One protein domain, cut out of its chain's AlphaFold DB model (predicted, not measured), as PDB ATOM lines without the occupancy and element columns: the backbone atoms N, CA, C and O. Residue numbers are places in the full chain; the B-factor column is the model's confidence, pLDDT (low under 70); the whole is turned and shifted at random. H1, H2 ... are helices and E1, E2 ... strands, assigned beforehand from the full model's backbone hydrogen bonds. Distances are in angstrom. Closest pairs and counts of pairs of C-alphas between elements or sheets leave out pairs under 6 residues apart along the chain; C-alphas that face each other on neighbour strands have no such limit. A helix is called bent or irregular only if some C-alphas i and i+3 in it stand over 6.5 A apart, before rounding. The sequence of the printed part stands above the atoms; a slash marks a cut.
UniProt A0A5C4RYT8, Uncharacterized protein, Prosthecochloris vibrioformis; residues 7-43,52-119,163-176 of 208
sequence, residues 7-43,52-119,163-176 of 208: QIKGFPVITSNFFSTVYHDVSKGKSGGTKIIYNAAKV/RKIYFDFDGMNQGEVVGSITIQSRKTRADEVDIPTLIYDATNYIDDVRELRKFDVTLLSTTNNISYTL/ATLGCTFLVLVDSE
ATOM      1  N   GLN A   7     189.526 206.498 163.462       59.09
ATOM      2  CA  GLN A   7     190.098 206.514 162.108       59.09
ATOM      3  C   GLN A   7     191.491 205.869 162.040       59.09
ATOM      4  O   GLN A   7     191.811 205.206 161.059       59.09
ATOM      5  N   ILE A   8     192.313 206.050 163.080       60.97
ATOM      6  CA  ILE A   8     193.660 205.470 163.160       60.97
ATOM      7  C   ILE A   8     193.567 203.994 163.552       60.97
ATOM      8  O   ILE A   8     194.203 203.157 162.918       60.97
ATOM      9  N   LYS A   9     192.732 203.649 164.545       62.72
ATOM     10  CA  LYS A   9     192.508 202.244 164.934       62.72
ATOM     11  C   LYS A   9     191.871 201.406 163.822       62.72
ATOM     12  O   LYS A   9     192.200 200.236 163.688       62.72
ATOM     13  N   GLY A  10     190.978 201.994 163.032       57.41
ATOM     14  CA  GLY A  10     190.289 201.336 161.923       57.41
ATOM     15  C   GLY A  10     191.106 201.253 160.635       57.41
ATOM     16  O   GLY A  10     190.693 200.562 159.706       57.41
ATOM     17  N   PHE A  11     192.261 201.922 160.552       66.38
ATOM     18  CA  PHE A  11     193.074 201.941 159.337       66.38
ATOM     19  C   PHE A  11     193.498 200.536 158.866       66.38
ATOM     20  O   PHE A  11     193.288 200.250 157.688       66.38
ATOM     21  N   PRO A  12     193.989 199.622 159.733       65.31
ATOM     22  CA  PRO A  12     194.327 198.257 159.323       65.31
ATOM     23  C   PRO A  12     193.127 197.484 158.760       65.31
ATOM     24  O   PRO A  12     193.251 196.777 157.770       65.31
ATOM     25  N   VAL A  13     191.937 197.666 159.339       68.75
ATOM     26  CA  VAL A  13     190.703 197.003 158.878       68.75
ATOM     27  C   VAL A  13     190.376 197.397 157.443       68.75
ATOM     28  O   VAL A  13     190.017 196.544 156.633       68.75
ATOM     29  N   ILE A  14     190.519 198.688 157.133       69.62
ATOM     30  CA  ILE A  14     190.241 199.243 155.809       69.62
ATOM     31  C   ILE A  14     191.318 198.809 154.807       69.62
ATOM     32  O   ILE A  14     190.983 198.376 153.707       69.62
ATOM     33  N   THR A  15     192.604 198.893 155.164       64.88
ATOM     34  CA  THR A  15     193.697 198.573 154.230       64.88
ATOM     35  C   THR A  15     193.810 197.084 153.925       64.88
ATOM     36  O   THR A  15     194.125 196.730 152.792       64.88
ATOM     37  N   SER A  16     193.493 196.204 154.880       66.94
ATOM     38  CA  SER A  16     193.444 194.752 154.656       66.94
ATOM     39  C   SER A  16     192.216 194.296 153.858       66.94
ATOM     40  O   SER A  16     192.208 193.181 153.347       66.94
ATOM     41  N   ASN A  17     191.189 195.143 153.725       69.31
ATOM     42  CA  ASN A  17     189.938 194.828 153.028       69.31
ATOM     43  C   ASN A  17     189.633 195.888 151.973       69.31
ATOM     44  O   ASN A  17     188.574 196.515 151.986       69.31
ATOM     45  N   PHE A  18     190.590 196.094 151.070       72.00
ATOM     46  CA  PHE A  18     190.506 197.148 150.070       72.00
ATOM     47  C   PHE A  18     189.255 197.006 149.193       72.00
ATOM     48  O   PHE A  18     188.928 195.922 148.699       72.00
ATOM     49  N   PHE A  19     188.585 198.133 148.971       76.06
ATOM     50  CA  PHE A  19     187.485 198.294 148.030       76.06
ATOM     51  C   PHE A  19     187.692 199.597 147.254       76.06
ATOM     52  O   PHE A  19     188.317 200.541 147.741       76.06
ATOM     53  N   SER A  20     187.184 199.658 146.023       76.06
ATOM     54  CA  SER A  20     187.305 200.863 145.199       76.06
ATOM     55  C   SER A  20     186.292 201.910 145.656       76.06
ATOM     56  O   SER A  20     185.114 201.841 145.306       76.06
ATOM     57  N   THR A  21     186.740 202.864 146.472       79.88
ATOM     58  CA  THR A  21     185.898 203.954 146.976       79.88
ATOM     59  C   THR A  21     185.474 204.887 145.841       79.88
ATOM     60  O   THR A  21     186.311 205.505 145.189       79.88
ATOM     61  N   VAL A  22     184.165 205.030 145.645       83.94
ATOM     62  CA  VAL A  22     183.547 205.984 144.704       83.94
ATOM     63  C   VAL A  22     182.698 207.039 145.413       83.94
ATOM     64  O   VAL A  22     182.303 208.026 144.798       83.94
ATOM     65  N   TYR A  23     182.400 206.824 146.696       84.69
ATOM     66  CA  TYR A  23     181.601 207.715 147.524       84.69
ATOM     67  C   TYR A  23     182.299 207.959 148.860       84.69
ATOM     68  O   TYR A  23     182.790 207.020 149.488       84.69
ATOM     69  N   HIS A  24     182.314 209.218 149.286       87.62
ATOM     70  CA  HIS A  24     182.815 209.656 150.581       87.62
ATOM     71  C   HIS A  24     181.838 210.669 151.169       87.62
ATOM     72  O   HIS A  24     181.456 211.618 150.483       87.62
ATOM     73  N   ASP A  25     181.473 210.486 152.433       88.94
ATOM     74  CA  ASP A  25     180.614 211.416 153.156       88.94
ATOM     75  C   ASP A  25     181.039 211.574 154.617       88.94
ATOM     76  O   ASP A  25     181.567 210.653 155.252       88.94
ATOM     77  N   VAL A  26     180.791 212.771 155.147       91.25
ATOM     78  CA  VAL A  26     181.032 213.125 156.542       91.25
ATOM     79  C   VAL A  26     179.776 213.768 157.097       91.25
ATOM     80  O   VAL A  26     179.405 214.878 156.717       91.25
ATOM     81  N   SER A  27     179.163 213.104 158.069       92.19
ATOM     82  CA  SER A  27     177.882 213.518 158.628       92.19
ATOM     83  C   SER A  27     177.905 213.543 160.155       92.19
ATOM     84  O   SER A  27     178.878 213.157 160.820       92.19
ATOM     85  N   LYS A  28     176.828 214.071 160.732       92.25
ATOM     86  CA  LYS A  28     176.546 213.977 162.166       92.25
ATOM     87  C   LYS A  28     175.539 212.853 162.363       92.25
ATOM     88  O   LYS A  28     174.597 212.754 161.580       92.25
ATOM     89  N   GLY A  29     175.722 212.047 163.406       88.31
ATOM     90  CA  GLY A  29     174.727 211.043 163.764       88.31
ATOM     91  C   GLY A  29     173.396 211.671 164.157       88.31
ATOM     92  O   GLY A  29     173.324 212.852 164.509       88.31
ATOM     93  N   LYS A  30     172.340 210.863 164.104       88.31
ATOM     94  CA  LYS A  30     170.965 211.278 164.391       88.31
ATOM     95  C   LYS A  30     170.787 211.704 165.851       88.31
ATOM     96  O   LYS A  30     169.995 212.601 166.119       88.31
ATOM     97  N   SER A  31     171.574 211.138 166.766       84.06
ATOM     98  CA  SER A  31     171.685 211.593 168.160       84.06
ATOM     99  C   SER A  31     172.264 213.013 168.298       84.06
ATOM    100  O   SER A  31     172.113 213.659 169.329       84.06
ATOM    101  N   GLY A  32     172.986 213.503 167.283       85.88
ATOM    102  CA  GLY A  32     173.754 214.750 167.317       85.88
ATOM    103  C   GLY A  32     175.100 214.659 168.054       85.88
ATOM    104  O   GLY A  32     175.926 215.576 167.922       85.88
ATOM    105  N   GLY A  33     175.348 213.565 168.784       83.31
ATOM    106  CA  GLY A  33     176.538 213.333 169.608       83.31
ATOM    107  C   GLY A  33     177.739 212.769 168.849       83.31
ATOM    108  O   GLY A  33     178.876 212.922 169.295       83.31
ATOM    109  N   THR A  34     177.528 212.187 167.668       86.94
ATOM    110  CA  THR A  34     178.570 211.472 166.918       86.94
ATOM    111  C   THR A  34     178.943 212.166 165.605       86.94
ATOM    112  O   THR A  34     178.166 212.917 165.006       86.94
ATOM    113  N   LYS A  35     180.183 211.941 165.165       90.25
ATOM    114  CA  LYS A  35     180.672 212.214 163.813       90.25
ATOM    115  C   LYS A  35     180.777 210.882 163.081       90.25
ATOM    116  O   LYS A  35     181.401 209.954 163.596       90.25
ATOM    117  N   ILE A  36     180.237 210.837 161.872       91.88
ATOM    118  CA  ILE A  36     180.265 209.678 160.987       91.88
ATOM    119  C   ILE A  36     181.129 210.022 159.774       91.88
ATOM    120  O   ILE A  36     181.065 211.133 159.248       91.88
ATOM    121  N   ILE A  37     181.964 209.079 159.356       89.56
ATOM    122  CA  ILE A  37     182.724 209.118 158.109       89.56
ATOM    123  C   ILE A  37     182.416 207.825 157.373       89.56
ATOM    124  O   ILE A  37     182.712 206.745 157.887       89.56
ATOM    125  N   TYR A  38     181.841 207.933 156.184       91.94
ATOM    126  CA  TYR A  38     181.463 206.788 155.371       91.94
ATOM    127  C   TYR A  38     182.207 206.811 154.040       91.94
ATOM    128  O   TYR A  38     182.275 207.837 153.369       91.94
ATOM    129  N   ASN A  39     182.777 205.668 153.672       88.56
ATOM    130  CA  ASN A  39     183.403 205.431 152.379       88.56
ATOM    131  C   ASN A  39     182.712 204.235 151.739       88.56
ATOM    132  O   ASN A  39     182.561 203.210 152.400       88.56
ATOM    133  N   ALA A  40     182.328 204.338 150.471       90.25
ATOM    134  CA  ALA A  40     181.617 203.263 149.790       90.25
ATOM    135  C   ALA A  40     182.132 203.016 148.376       90.25
ATOM    136  O   ALA A  40     182.524 203.943 147.662       90.25
ATOM    137  N   ALA A  41     182.068 201.755 147.971       87.56
ATOM    138  CA  ALA A  41     182.203 201.311 146.600       87.56
ATOM    139  C   ALA A  41     180.852 201.327 145.877       87.56
ATOM    140  O   ALA A  41     179.778 201.416 146.478       87.56
ATOM    141  N   LYS A  42     180.904 201.223 144.548       84.56
ATOM    142  CA  LYS A  42     179.701 201.028 143.743       84.56
ATOM    143  C   LYS A  42     179.253 199.576 143.867       84.56
ATOM    144  O   LYS A  42     179.901 198.697 143.313       84.56
ATOM    145  N   VAL A  43     178.108 199.356 144.501       83.12
ATOM    146  CA  VAL A  43     177.489 198.027 144.578       83.12
ATOM    147  C   VAL A  43     176.689 197.763 143.307       83.12
ATOM    148  O   VAL A  43     175.881 198.599 142.885       83.12
ATOM    149  N   ARG A  52     164.359 195.057 154.810       83.31
ATOM    150  CA  ARG A  52     165.802 194.818 154.898       83.31
ATOM    151  C   ARG A  52     166.269 194.845 156.348       83.31
ATOM    152  O   ARG A  52     165.800 195.662 157.145       83.31
ATOM    153  N   LYS A  53     167.268 194.027 156.653       86.81
ATOM    154  CA  LYS A  53     167.866 193.943 157.983       86.81
ATOM    155  C   LYS A  53     169.252 194.570 157.995       86.81
ATOM    156  O   LYS A  53     170.022 194.442 157.041       86.81
ATOM    157  N   ILE A  54     169.555 195.272 159.085       88.56
ATOM    158  CA  ILE A  54     170.890 195.799 159.367       88.56
ATOM    159  C   ILE A  54     171.379 195.097 160.629       88.56
ATOM    160  O   ILE A  54     170.725 195.154 161.670       88.56
ATOM    161  N   TYR A  55     172.509 194.412 160.507       86.62
ATOM    162  CA  TYR A  55     173.129 193.638 161.571       86.62
ATOM    163  C   TYR A  55     174.414 194.303 162.040       86.62
ATOM    164  O   TYR A  55     175.108 194.953 161.254       86.62
ATOM    165  N   PHE A  56     174.764 194.064 163.299       82.62
ATOM    166  CA  PHE A  56     176.082 194.380 163.840       82.62
ATOM    167  C   PHE A  56     176.773 193.111 164.288       82.62
ATOM    168  O   PHE A  56     176.149 192.216 164.864       82.62
ATOM    169  N   ASP A  57     178.071 193.067 164.029       80.06
ATOM    170  CA  ASP A  57     178.903 191.926 164.352       80.06
ATOM    171  C   ASP A  57     180.292 192.395 164.808       80.06
ATOM    172  O   ASP A  57     180.950 193.186 164.129       80.06
ATOM    173  N   PHE A  58     180.724 191.914 165.975       79.50
ATOM    174  CA  PHE A  58     182.044 192.175 166.556       79.50
ATOM    175  C   PHE A  58     182.938 190.927 166.597       79.50
ATOM    176  O   PHE A  58     184.055 191.000 167.116       79.50
ATOM    177  N   ASP A  59     182.483 189.800 166.044       77.44
ATOM    178  CA  ASP A  59     183.215 188.531 166.030       77.44
ATOM    179  C   ASP A  59     184.404 188.573 165.058       77.44
ATOM    180  O   ASP A  59     185.280 187.708 165.080       77.44
ATOM    181  N   GLY A  60     184.462 189.586 164.187       74.69
ATOM    182  CA  GLY A  60     185.537 189.764 163.220       74.69
ATOM    183  C   GLY A  60     185.484 188.817 162.028       74.69
ATOM    184  O   GLY A  60     186.334 188.931 161.153       74.69
ATOM    185  N   MET A  61     184.507 187.913 161.946       83.94
ATOM    186  CA  MET A  61     184.330 187.022 160.802       83.94
ATOM    187  C   MET A  61     182.885 187.025 160.322       83.94
ATOM    188  O   MET A  61     181.983 186.680 161.075       83.94
ATOM    189  N   ASN A  62     182.666 187.326 159.045       86.81
ATOM    190  CA  ASN A  62     181.350 187.175 158.425       86.81
ATOM    191  C   ASN A  62     181.487 186.877 156.929       86.81
ATOM    192  O   ASN A  62     182.593 186.812 156.390       86.81
ATOM    193  N   GLN A  63     180.359 186.678 156.264       86.69
ATOM    194  CA  GLN A  63     180.271 186.422 154.837       86.69
ATOM    195  C   GLN A  63     179.473 187.563 154.186       86.69
ATOM    196  O   GLN A  63     178.347 187.844 154.597       86.69
ATOM    197  N   GLY A  64     180.088 188.252 153.226       88.62
ATOM    198  CA  GLY A  64     179.452 189.292 152.417       88.62
ATOM    199  C   GLY A  64     180.417 189.924 151.412       88.62
ATOM    200  O   GLY A  64     181.636 189.755 151.492       88.62
ATOM    201  N   GLU A  65     179.884 190.704 150.476       90.50
ATOM    202  CA  GLU A  65     180.692 191.614 149.660       90.50
ATOM    203  C   GLU A  65     181.036 192.852 150.498       90.50
ATOM    204  O   GLU A  65     180.146 193.505 151.046       90.50
ATOM    205  N   VAL A  66     182.324 193.196 150.599       90.81
ATOM    206  CA  VAL A  66     182.759 194.431 151.271       90.81
ATOM    207  C   VAL A  66     182.508 195.608 150.339       90.81
ATOM    208  O   VAL A  66     183.214 195.781 149.347       90.81
ATOM    209  N   VAL A  67     181.533 196.440 150.689       92.31
ATOM    210  CA  VAL A  67     181.090 197.566 149.855       92.31
ATOM    211  C   VAL A  67     181.373 198.925 150.467       92.31
ATOM    212  O   VAL A  67     181.071 199.953 149.863       92.31
ATOM    213  N   GLY A  68     181.959 198.962 151.657       91.56
ATOM    214  CA  GLY A  68     182.323 200.215 152.284       91.56
ATOM    215  C   GLY A  68     182.935 200.064 153.662       91.56
ATOM    216  O   GLY A  68     183.109 198.965 154.190       91.56
ATOM    217  N   SER A  69     183.221 201.208 154.267       91.56
ATOM    218  CA  SER A  69     183.583 201.332 155.670       91.56
ATOM    219  C   SER A  69     182.873 202.527 156.288       91.56
ATOM    220  O   SER A  69     182.787 203.600 155.688       91.56
ATOM    221  N   ILE A  70     182.370 202.350 157.505       92.50
ATOM    222  CA  ILE A  70     181.779 203.416 158.310       92.50
ATOM    223  C   ILE A  70     182.586 203.561 159.594       92.50
ATOM    224  O   ILE A  70     182.721 202.628 160.379       92.50
ATOM    225  N   THR A  71     183.155 204.742 159.798       89.38
ATOM    226  CA  THR A  71     183.810 205.119 161.050       89.38
ATOM    227  C   THR A  71     182.905 206.070 161.801       89.38
ATOM    228  O   THR A  71     182.553 207.127 161.284       89.38
ATOM    229  N   ILE A  72     182.562 205.713 163.032       88.69
ATOM    230  CA  ILE A  72     181.767 206.543 163.921       88.69
ATOM    231  C   ILE A  72     182.547 206.854 165.189       88.69
ATOM    232  O   ILE A  72     183.230 205.998 165.744       88.69
ATOM    233  N   GLN A  73     182.485 208.101 165.639       87.44
ATOM    234  CA  GLN A  73     183.188 208.555 166.834       87.44
ATOM    235  C   GLN A  73     182.373 209.616 167.562       87.44
ATOM    236  O   GLN A  73     181.685 210.416 166.924       87.44
ATOM    237  N   SER A  74     182.487 209.675 168.883       82.56
ATOM    238  CA  SER A  74     181.903 210.760 169.654       82.56
ATOM    239  C   SER A  74     182.525 212.099 169.249       82.56
ATOM    240  O   SER A  74     183.692 212.215 168.849       82.56
ATOM    241  N   ARG A  75     181.704 213.146 169.261       81.06
ATOM    242  CA  ARG A  75     182.171 214.508 169.022       81.06
ATOM    243  C   ARG A  75     182.846 215.000 170.292       81.06
ATOM    244  O   ARG A  75     182.335 214.778 171.380       81.06
ATOM    245  N   LYS A  76     183.935 215.761 170.151       69.94
ATOM    246  CA  LYS A  76     184.675 216.334 171.293       69.94
ATOM    247  C   LYS A  76     183.777 217.071 172.299       69.94
ATOM    248  O   LYS A  76     184.054 217.044 173.483       69.94
ATOM    249  N   THR A  77     182.712 217.714 171.821       70.81
ATOM    250  CA  THR A  77     181.755 218.486 172.634       70.81
ATOM    251  C   THR A  77     180.671 217.643 173.316       70.81
ATOM    252  O   THR A  77     179.784 218.220 173.925       70.81
ATOM    253  N   ARG A  78     180.640 216.326 173.087       71.44
ATOM    254  CA  ARG A  78     179.599 215.383 173.545       71.44
ATOM    255  C   ARG A  78     180.221 214.034 173.942       71.44
ATOM    256  O   ARG A  78     179.576 213.001 173.836       71.44
ATOM    257  N   ALA A  79     181.521 214.004 174.237       63.03
ATOM    258  CA  ALA A  79     182.269 212.751 174.346       63.03
ATOM    259  C   ALA A  79     181.881 211.948 175.595       63.03
ATOM    260  O   ALA A  79     181.763 210.734 175.523       63.03
ATOM    261  N   ASP A  80     181.645 212.649 176.694       62.84
ATOM    262  CA  ASP A  80     181.107 212.186 177.973       62.84
ATOM    263  C   ASP A  80     179.662 211.665 177.900       62.84
ATOM    264  O   ASP A  80     179.263 210.849 178.729       62.84
ATOM    265  N   GLU A  81     178.888 212.092 176.899       65.50
ATOM    266  CA  GLU A  81     177.473 211.726 176.739       65.50
ATOM    267  C   GLU A  81     177.228 210.560 175.763       65.50
ATOM    268  O   GLU A  81     176.098 210.093 175.636       65.50
ATOM    269  N   VAL A  82     178.249 210.100 175.030       70.62
ATOM    270  CA  VAL A  82     178.090 209.091 173.969       70.62
ATOM    271  C   VAL A  82     178.579 207.728 174.442       70.62
ATOM    272  O   VAL A  82     179.765 207.544 174.706       70.62
ATOM    273  N   ASP A  83     177.679 206.748 174.452       74.75
ATOM    274  CA  ASP A  83     177.959 205.342 174.745       74.75
ATOM    275  C   ASP A  83     178.006 204.457 173.473       74.75
ATOM    276  O   ASP A  83     177.756 204.909 172.350       74.75
ATOM    277  N   ILE A  84     178.367 203.175 173.625       74.75
ATOM    278  CA  ILE A  84     178.404 202.210 172.505       74.75
ATOM    279  C   ILE A  84     177.026 202.045 171.833       74.75
ATOM    280  O   ILE A  84     176.984 202.072 170.601       74.75
ATOM    281  N   PRO A  85     175.906 201.902 172.568       78.00
ATOM    282  CA  PRO A  85     174.569 201.876 171.973       78.00
ATOM    283  C   PRO A  85     174.278 203.080 171.077       78.00
ATOM    284  O   PRO A  85     173.768 202.899 169.974       78.00
ATOM    285  N   THR A  86     174.673 204.287 171.485       79.94
ATOM    286  CA  THR A  86     174.528 205.500 170.672       79.94
ATOM    287  C   THR A  86     175.350 205.421 169.385       79.94
ATOM    288  O   THR A  86     174.854 205.782 168.315       79.94
ATOM    289  N   LEU A  87     176.581 204.893 169.443       82.88
ATOM    290  CA  LEU A  87     177.393 204.654 168.241       82.88
ATOM    291  C   LEU A  87     176.725 203.641 167.294       82.88
ATOM    292  O   LEU A  87     176.678 203.857 166.084       82.88
ATOM    293  N   ILE A  88     176.191 202.541 167.827       83.06
ATOM    294  CA  ILE A  88     175.491 201.523 167.030       83.06
ATOM    295  C   ILE A  88     174.231 202.128 166.408       83.06
ATOM    296  O   ILE A  88     174.033 202.026 165.197       83.06
ATOM    297  N   TYR A  89     173.412 202.818 167.198       84.50
ATOM    298  CA  TYR A  89     172.189 203.472 166.744       84.50
ATOM    299  C   TYR A  89     172.459 204.453 165.597       84.50
ATOM    300  O   TYR A  89     171.820 204.368 164.546       84.50
ATOM    301  N   ASP A  90     173.436 205.346 165.757       90.81
ATOM    302  CA  ASP A  90     173.763 206.346 164.743       90.81
ATOM    303  C   ASP A  90     174.358 205.722 163.474       90.81
ATOM    304  O   ASP A  90     173.991 206.126 162.370       90.81
ATOM    305  N   ALA A  91     175.221 204.709 163.606       89.50
ATOM    306  CA  ALA A  91     175.747 203.973 162.459       89.50
ATOM    307  C   ALA A  91     174.627 203.238 161.702       89.50
ATOM    308  O   ALA A  91     174.582 203.286 160.473       89.50
ATOM    309  N   THR A  92     173.688 202.617 162.426       89.88
ATOM    310  CA  THR A  92     172.538 201.909 161.839       89.88
ATOM    311  C   THR A  92     171.660 202.866 161.052       89.88
ATOM    312  O   THR A  92     171.349 202.596 159.898       89.88
ATOM    313  N   ASN A  93     171.261 203.982 161.671       91.44
ATOM    314  CA  ASN A  93     170.370 204.956 161.044       91.44
ATOM    315  C   ASN A  93     171.029 205.576 159.812       91.44
ATOM    316  O   ASN A  93     170.388 205.693 158.774       91.44
ATOM    317  N   TYR A  94     172.321 205.902 159.896       94.19
ATOM    318  CA  TYR A  94     173.048 206.430 158.750       94.19
ATOM    319  C   TYR A  94     173.059 205.435 157.579       94.19
ATOM    320  O   TYR A  94     172.711 205.795 156.456       94.19
ATOM    321  N   ILE A  95     173.382 204.163 157.836       93.56
ATOM    322  CA  ILE A  95     173.354 203.094 156.822       93.56
ATOM    323  C   ILE A  95     171.928 202.826 156.324       93.56
ATOM    324  O   ILE A  95     171.726 202.446 155.161       93.56
ATOM    325  N   ASP A  96     170.922 203.065 157.167       91.44
ATOM    326  CA  ASP A  96     169.530 202.946 156.763       91.44
ATOM    327  C   ASP A  96     169.117 204.000 155.709       91.44
ATOM    328  O   ASP A  96     168.284 203.751 154.827       91.44
ATOM    329  N   ASP A  97     169.762 205.161 155.737       92.12
ATOM    330  CA  ASP A  97     169.489 206.258 154.814       92.12
ATOM    331  C   ASP A  97     170.265 206.160 153.489       92.12
ATOM    332  O   ASP A  97     169.846 206.755 152.489       92.12
ATOM    333  N   VAL A  98     171.322 205.338 153.421       91.50
ATOM    334  CA  VAL A  98     172.091 205.101 152.187       91.50
ATOM    335  C   VAL A  98     171.224 204.381 151.149       91.50
ATOM    336  O   VAL A  98     170.873 203.204 151.289       91.50
ATOM    337  N   ARG A  99     170.870 205.093 150.073       89.06
ATOM    338  CA  ARG A  99     169.900 204.643 149.060       89.06
ATOM    339  C   ARG A  99     170.362 203.391 148.325       89.06
ATOM    340  O   ARG A  99     169.548 202.512 148.045       89.06
ATOM    341  N   GLU A 100     171.651 203.313 148.033       87.88
ATOM    342  CA  GLU A 100     172.310 202.239 147.295       87.88
ATOM    343  C   GLU A 100     172.232 200.908 148.052       87.88
ATOM    344  O   GLU A 100     172.087 199.854 147.435       87.88
ATOM    345  N   LEU A 101     172.237 200.956 149.389       90.50
ATOM    346  CA  LEU A 101     172.200 199.775 150.249       90.50
ATOM    347  C   LEU A 101     170.780 199.250 150.507       90.50
ATOM    348  O   LEU A 101     170.622 198.157 151.044       90.50
ATOM    349  N   ARG A 102     169.721 199.968 150.099       89.38
ATOM    350  CA  ARG A 102     168.313 199.571 150.346       89.38
ATOM    351  C   ARG A 102     167.888 198.263 149.666       89.38
ATOM    352  O   ARG A 102     166.782 197.775 149.881       89.38
ATOM    353  N   LYS A 103     168.735 197.726 148.795       89.12
ATOM    354  CA  LYS A 103     168.515 196.475 148.064       89.12
ATOM    355  C   LYS A 103     169.077 195.250 148.780       89.12
ATOM    356  O   LYS A 103     168.865 194.134 148.322       89.12
ATOM    357  N   PHE A 104     169.781 195.458 149.884       90.12
ATOM    358  CA  PHE A 104     170.554 194.421 150.535       90.12
ATOM    359  C   PHE A 104     170.271 194.400 152.029       90.12
ATOM    360  O   PHE A 104     169.957 195.430 152.632       90.12
ATOM    361  N   ASP A 105     170.427 193.214 152.607       90.69
ATOM    362  CA  ASP A 105     170.687 193.122 154.034       90.69
ATOM    363  C   ASP A 105     172.140 193.534 154.256       90.69
ATOM    364  O   ASP A 105     173.020 193.196 153.458       90.69
ATOM    365  N   VAL A 106     172.374 194.315 155.306       92.50
ATOM    366  CA  VAL A 106     173.672 194.938 155.561       92.50
ATOM    367  C   VAL A 106     174.222 194.415 156.873       92.50
ATOM    368  O   VAL A 106     173.518 194.400 157.876       92.50
ATOM    369  N   THR A 107     175.487 194.013 156.885       92.75
ATOM    370  CA  THR A 107     176.207 193.700 158.122       92.75
ATOM    371  C   THR A 107     177.302 194.726 158.348       92.75
ATOM    372  O   THR A 107     178.106 194.998 157.459       92.75
ATOM    373  N   LEU A 108     177.338 195.288 159.550       91.50
ATOM    374  CA  LEU A 108     178.395 196.164 160.027       91.50
ATOM    375  C   LEU A 108     179.352 195.333 160.874       91.50
ATOM    376  O   LEU A 108     179.071 195.032 162.034       91.50
ATOM    377  N   LEU A 109     180.458 194.921 160.255       89.00
ATOM    378  CA  LEU A 109     181.438 194.014 160.848       89.00
ATOM    379  C   LEU A 109     182.623 194.786 161.413       89.00
ATOM    380  O   LEU A 109     183.261 195.575 160.715       89.00
ATOM    381  N   SER A 110     182.970 194.505 162.659       83.75
ATOM    382  CA  SER A 110     184.201 194.970 163.283       83.75
ATOM    383  C   SER A 110     184.755 193.911 164.236       83.75
ATOM    384  O   SER A 110     184.297 192.773 164.262       83.75
ATOM    385  N   THR A 111     185.767 194.287 165.009       78.81
ATOM    386  CA  THR A 111     186.257 193.529 166.160       78.81
ATOM    387  C   THR A 111     186.219 194.433 167.379       78.81
ATOM    388  O   THR A 111     186.302 195.660 167.265       78.81
ATOM    389  N   THR A 112     186.136 193.849 168.569       70.31
ATOM    390  CA  THR A 112     186.222 194.609 169.826       70.31
ATOM    391  C   THR A 112     187.534 195.397 169.944       70.31
ATOM    392  O   THR A 112     187.547 196.494 170.499       70.31
ATOM    393  N   ASN A 113     188.620 194.915 169.328       66.50
ATOM    394  CA  ASN A 113     189.917 195.600 169.282       66.50
ATOM    395  C   ASN A 113     189.878 196.931 168.505       66.50
ATOM    396  O   ASN A 113     190.665 197.840 168.790       66.50
ATOM    397  N   ASN A 114     188.944 197.072 167.562       67.12
ATOM    398  CA  ASN A 114     188.765 198.287 166.763       67.12
ATOM    399  C   ASN A 114     187.947 199.365 167.487       67.12
ATOM    400  O   ASN A 114     187.768 200.463 166.954       67.12
ATOM    401  N   ILE A 115     187.459 199.080 168.698       71.38
ATOM    402  CA  ILE A 115     186.820 200.085 169.542       71.38
ATOM    403  C   ILE A 115     187.915 201.015 170.085       71.38
ATOM    404  O   ILE A 115     188.843 200.634 170.808       71.38
ATOM    405  N   SER A 116     187.833 202.275 169.687       67.38
ATOM    406  CA  SER A 116     188.606 203.379 170.234       67.38
ATOM    407  C   SER A 116     187.929 203.878 171.502       67.38
ATOM    408  O   SER A 116     186.756 204.231 171.466       67.38
ATOM    409  N   TYR A 117     188.685 203.973 172.590       65.19
ATOM    410  CA  TYR A 117     188.284 204.663 173.808       65.19
ATOM    411  C   TYR A 117     189.458 205.515 174.300       65.19
ATOM    412  O   TYR A 117     190.606 205.060 174.305       65.19
ATOM    413  N   THR A 118     189.196 206.760 174.695       58.12
ATOM    414  CA  THR A 118     190.180 207.599 175.395       58.12
ATOM    415  C   THR A 118     189.651 207.926 176.779       58.12
ATOM    416  O   THR A 118     188.701 208.689 176.870       58.12
ATOM    417  N   LEU A 119     190.249 207.403 177.845       52.41
ATOM    418  CA  LEU A 119     189.878 207.806 179.202       52.41
ATOM    419  C   LEU A 119     190.577 209.130 179.532       52.41
ATOM    420  O   LEU A 119     191.803 209.170 179.661       52.41
ATOM    421  N   ALA A 163     185.035 209.665 178.199       53.31
ATOM    422  CA  ALA A 163     185.514 208.639 177.289       53.31
ATOM    423  C   ALA A 163     185.202 209.009 175.833       53.31
ATOM    424  O   ALA A 163     184.066 208.893 175.391       53.31
ATOM    425  N   THR A 164     186.195 209.409 175.028       63.69
ATOM    426  CA  THR A 164     185.946 209.537 173.575       63.69
ATOM    427  C   THR A 164     185.842 208.136 172.979       63.69
ATOM    428  O   THR A 164     186.865 207.469 172.805       63.69
ATOM    429  N   LEU A 165     184.619 207.686 172.691       75.38
ATOM    430  CA  LEU A 165     184.344 206.390 172.078       75.38
ATOM    431  C   LEU A 165     184.259 206.492 170.554       75.38
ATOM    432  O   LEU A 165     183.740 207.459 170.000       75.38
ATOM    433  N   GLY A 166     184.732 205.470 169.854       82.06
ATOM    434  CA  GLY A 166     184.508 205.334 168.422       82.06
ATOM    435  C   GLY A 166     184.804 203.934 167.912       82.06
ATOM    436  O   GLY A 166     185.462 203.143 168.578       82.06
ATOM    437  N   CYS A 167     184.308 203.617 166.727       82.31
ATOM    438  CA  CYS A 167     184.480 202.321 166.095       82.31
ATOM    439  C   CYS A 167     184.466 202.475 164.572       82.31
ATOM    440  O   CYS A 167     183.780 203.344 164.030       82.31
ATOM    441  N   THR A 168     185.215 201.620 163.888       86.38
ATOM    442  CA  THR A 168     185.160 201.477 162.433       86.38
ATOM    443  C   THR A 168     184.592 200.110 162.100       86.38
ATOM    444  O   THR A 168     185.091 199.098 162.590       86.38
ATOM    445  N   PHE A 169     183.579 200.085 161.242       89.62
ATOM    446  CA  PHE A 169     182.964 198.876 160.715       89.62
ATOM    447  C   PHE A 169     183.233 198.769 159.215       89.62
ATOM    448  O   PHE A 169     183.199 199.775 158.499       89.62
ATOM    449  N   LEU A 170     183.447 197.550 158.730       91.50
ATOM    450  CA  LEU A 170     183.239 197.227 157.326       91.50
ATOM    451  C   LEU A 170     181.747 197.082 157.063       91.50
ATOM    452  O   LEU A 170     181.024 196.472 157.850       91.50
ATOM    453  N   VAL A 171     181.306 197.630 155.939       93.69
ATOM    454  CA  VAL A 171     179.937 197.490 155.457       93.69
ATOM    455  C   VAL A 171     179.912 196.331 154.478       93.69
ATOM    456  O   VAL A 171     180.494 196.418 153.395       93.69
ATOM    457  N   LEU A 172     179.259 195.245 154.880       93.12
ATOM    458  CA  LEU A 172     179.039 194.080 154.038       93.12
ATOM    459  C   LEU A 172     177.605 194.034 153.546       93.12
ATOM    460  O   LEU A 172     176.677 194.315 154.306       93.12
ATOM    461  N   VAL A 173     177.428 193.607 152.304       92.19
ATOM    462  CA  VAL A 173     176.117 193.278 151.743       92.19
ATOM    463  C   VAL A 173     176.074 191.825 151.310       92.19
ATOM    464  O   VAL A 173     177.087 191.241 150.927       92.19
ATOM    465  N   ASP A 174     174.879 191.256 151.357       84.88
ATOM    466  CA  ASP A 174     174.606 189.961 150.748       84.88
ATOM    467  C   ASP A 174     174.351 190.140 149.241       84.88
ATOM    468  O   ASP A 174     173.262 190.553 148.834       84.88
ATOM    469  N   SER A 175     175.383 189.915 148.422       81.94
ATOM    470  CA  SER A 175     175.349 190.028 146.956       81.94
ATOM    471  C   SER A 175     175.893 188.757 146.287       81.94
ATOM    472  O   SER A 175     176.226 187.790 146.960       81.94
ATOM    473  N   GLU A 176     175.982 188.733 144.956       75.38
ATOM    474  CA  GLU A 176     176.558 187.598 144.214       75.38
ATOM    475  C   GLU A 176     178.082 187.465 144.416       75.38
ATOM    476  O   GLU A 176     178.619 186.365 144.332       75.38
TER     477      GLU A 176
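What this domain is: This is residues 7 to 43, 52 to 119 and 163 to 176 of the 208 residues of an uncharacterized protein of Prosthecochloris vibrioformis (UniProt A0A5C4RYT8). One twisted sheet of seven strands curls round a single long helix, H2. E7 runs through the middle of the sheet, with E4, E2 and E1 in turn on one side of it and E5, E3 and the short E6 on the other, while the short helices H1 and H3 only graze the sheet. The printed part has 119 residues, with three named helices and seven named strands, which along the chain are H1, then E1 to E4, then H2 and H3, then E5 to E7; the class is mixed, helices and strands, and in the branched sheet the neighbours E3 and E5 are parallel while the other neighbour pairs are antiparallel. The whole is compact, with a radius of gyration of the C-alphas of 13.3 A, and elongated, spanning 42 by 26 by 23 A.

How they stand to each other: H1, residues 11 to 16, only grazes the sheet with residues 11 to 14; its closest C-alphas to E7, residues 163 to 173, are Ile 14 and Leu 170, 7.4 A apart. E1, residues 21 to 28, and E2, residues 34 to 41, form an antiparallel hairpin at 166 degrees, with N 25 and O 38 at 2.9 A. On the other side of E2 is E4, residues 61 to 74, antiparallel at 148 degrees, with N 37 and O 71 at 2.8 A. E4 bends by 122 degrees at residue 64. E4 and E7 are antiparallel at 153 degrees, with N 70 and O 169 at 2.9 A. On the other side of E7 are E5, residues 106 to 109, with N 107 and O 172 at 2.9 A, and E6, residues 116 to 119, with N 116 and O 166 at 2.8 A; both are antiparallel to E7, and they are apart from each other. E3, residues 54 to 57, is an edge strand parallel to E5 at 18 degrees, with N 55 and O 106 at 2.8 A. The sheet curls round H2, residues 84 to 97; the closest C-alphas of H2 and E4 are Leu 87 and Ile 72, 6.4 A apart. H3, residues 99 to 103, is close to H2 but not clearly touching, with Asp 96 and Arg 102 closest at 7.4 A between C-alphas. Every O i to N i+4 pair is within hydrogen-bond range in H1 and H2; in H3 0 of 1 is, beside 1 of 2 O i to N i+3 pairs.

Where its parts are: H1 begins at C-alpha 11, (193.074, 201.941, 159.337). E1 is 20.5 A long, E2 23.0 A, E4 25.5 A, H2 20.2 A and E7 31.3 A. H2 begins at C-alpha 84, (178.404, 202.210, 172.505), and E7 ends at C-alpha 173, (176.117, 193.278, 151.743). H3 is irregular, but only just: C-alphas 100 and 103 are 6.9 A apart.

The domain as a whole: The C-alphas farthest apart, those of Leu 119 and Glu 176, are 42.5 A apart. Residues 44 to 51 and 120 to 162 are not printed, with C-alpha gaps of 15.9 A and 4.8 A across the cuts. Of the links that are printed whole, none is long. Mean pLDDT of the printed part is 81.4; 23 residues are under 70, among them 7 to 17 and 116 to 119.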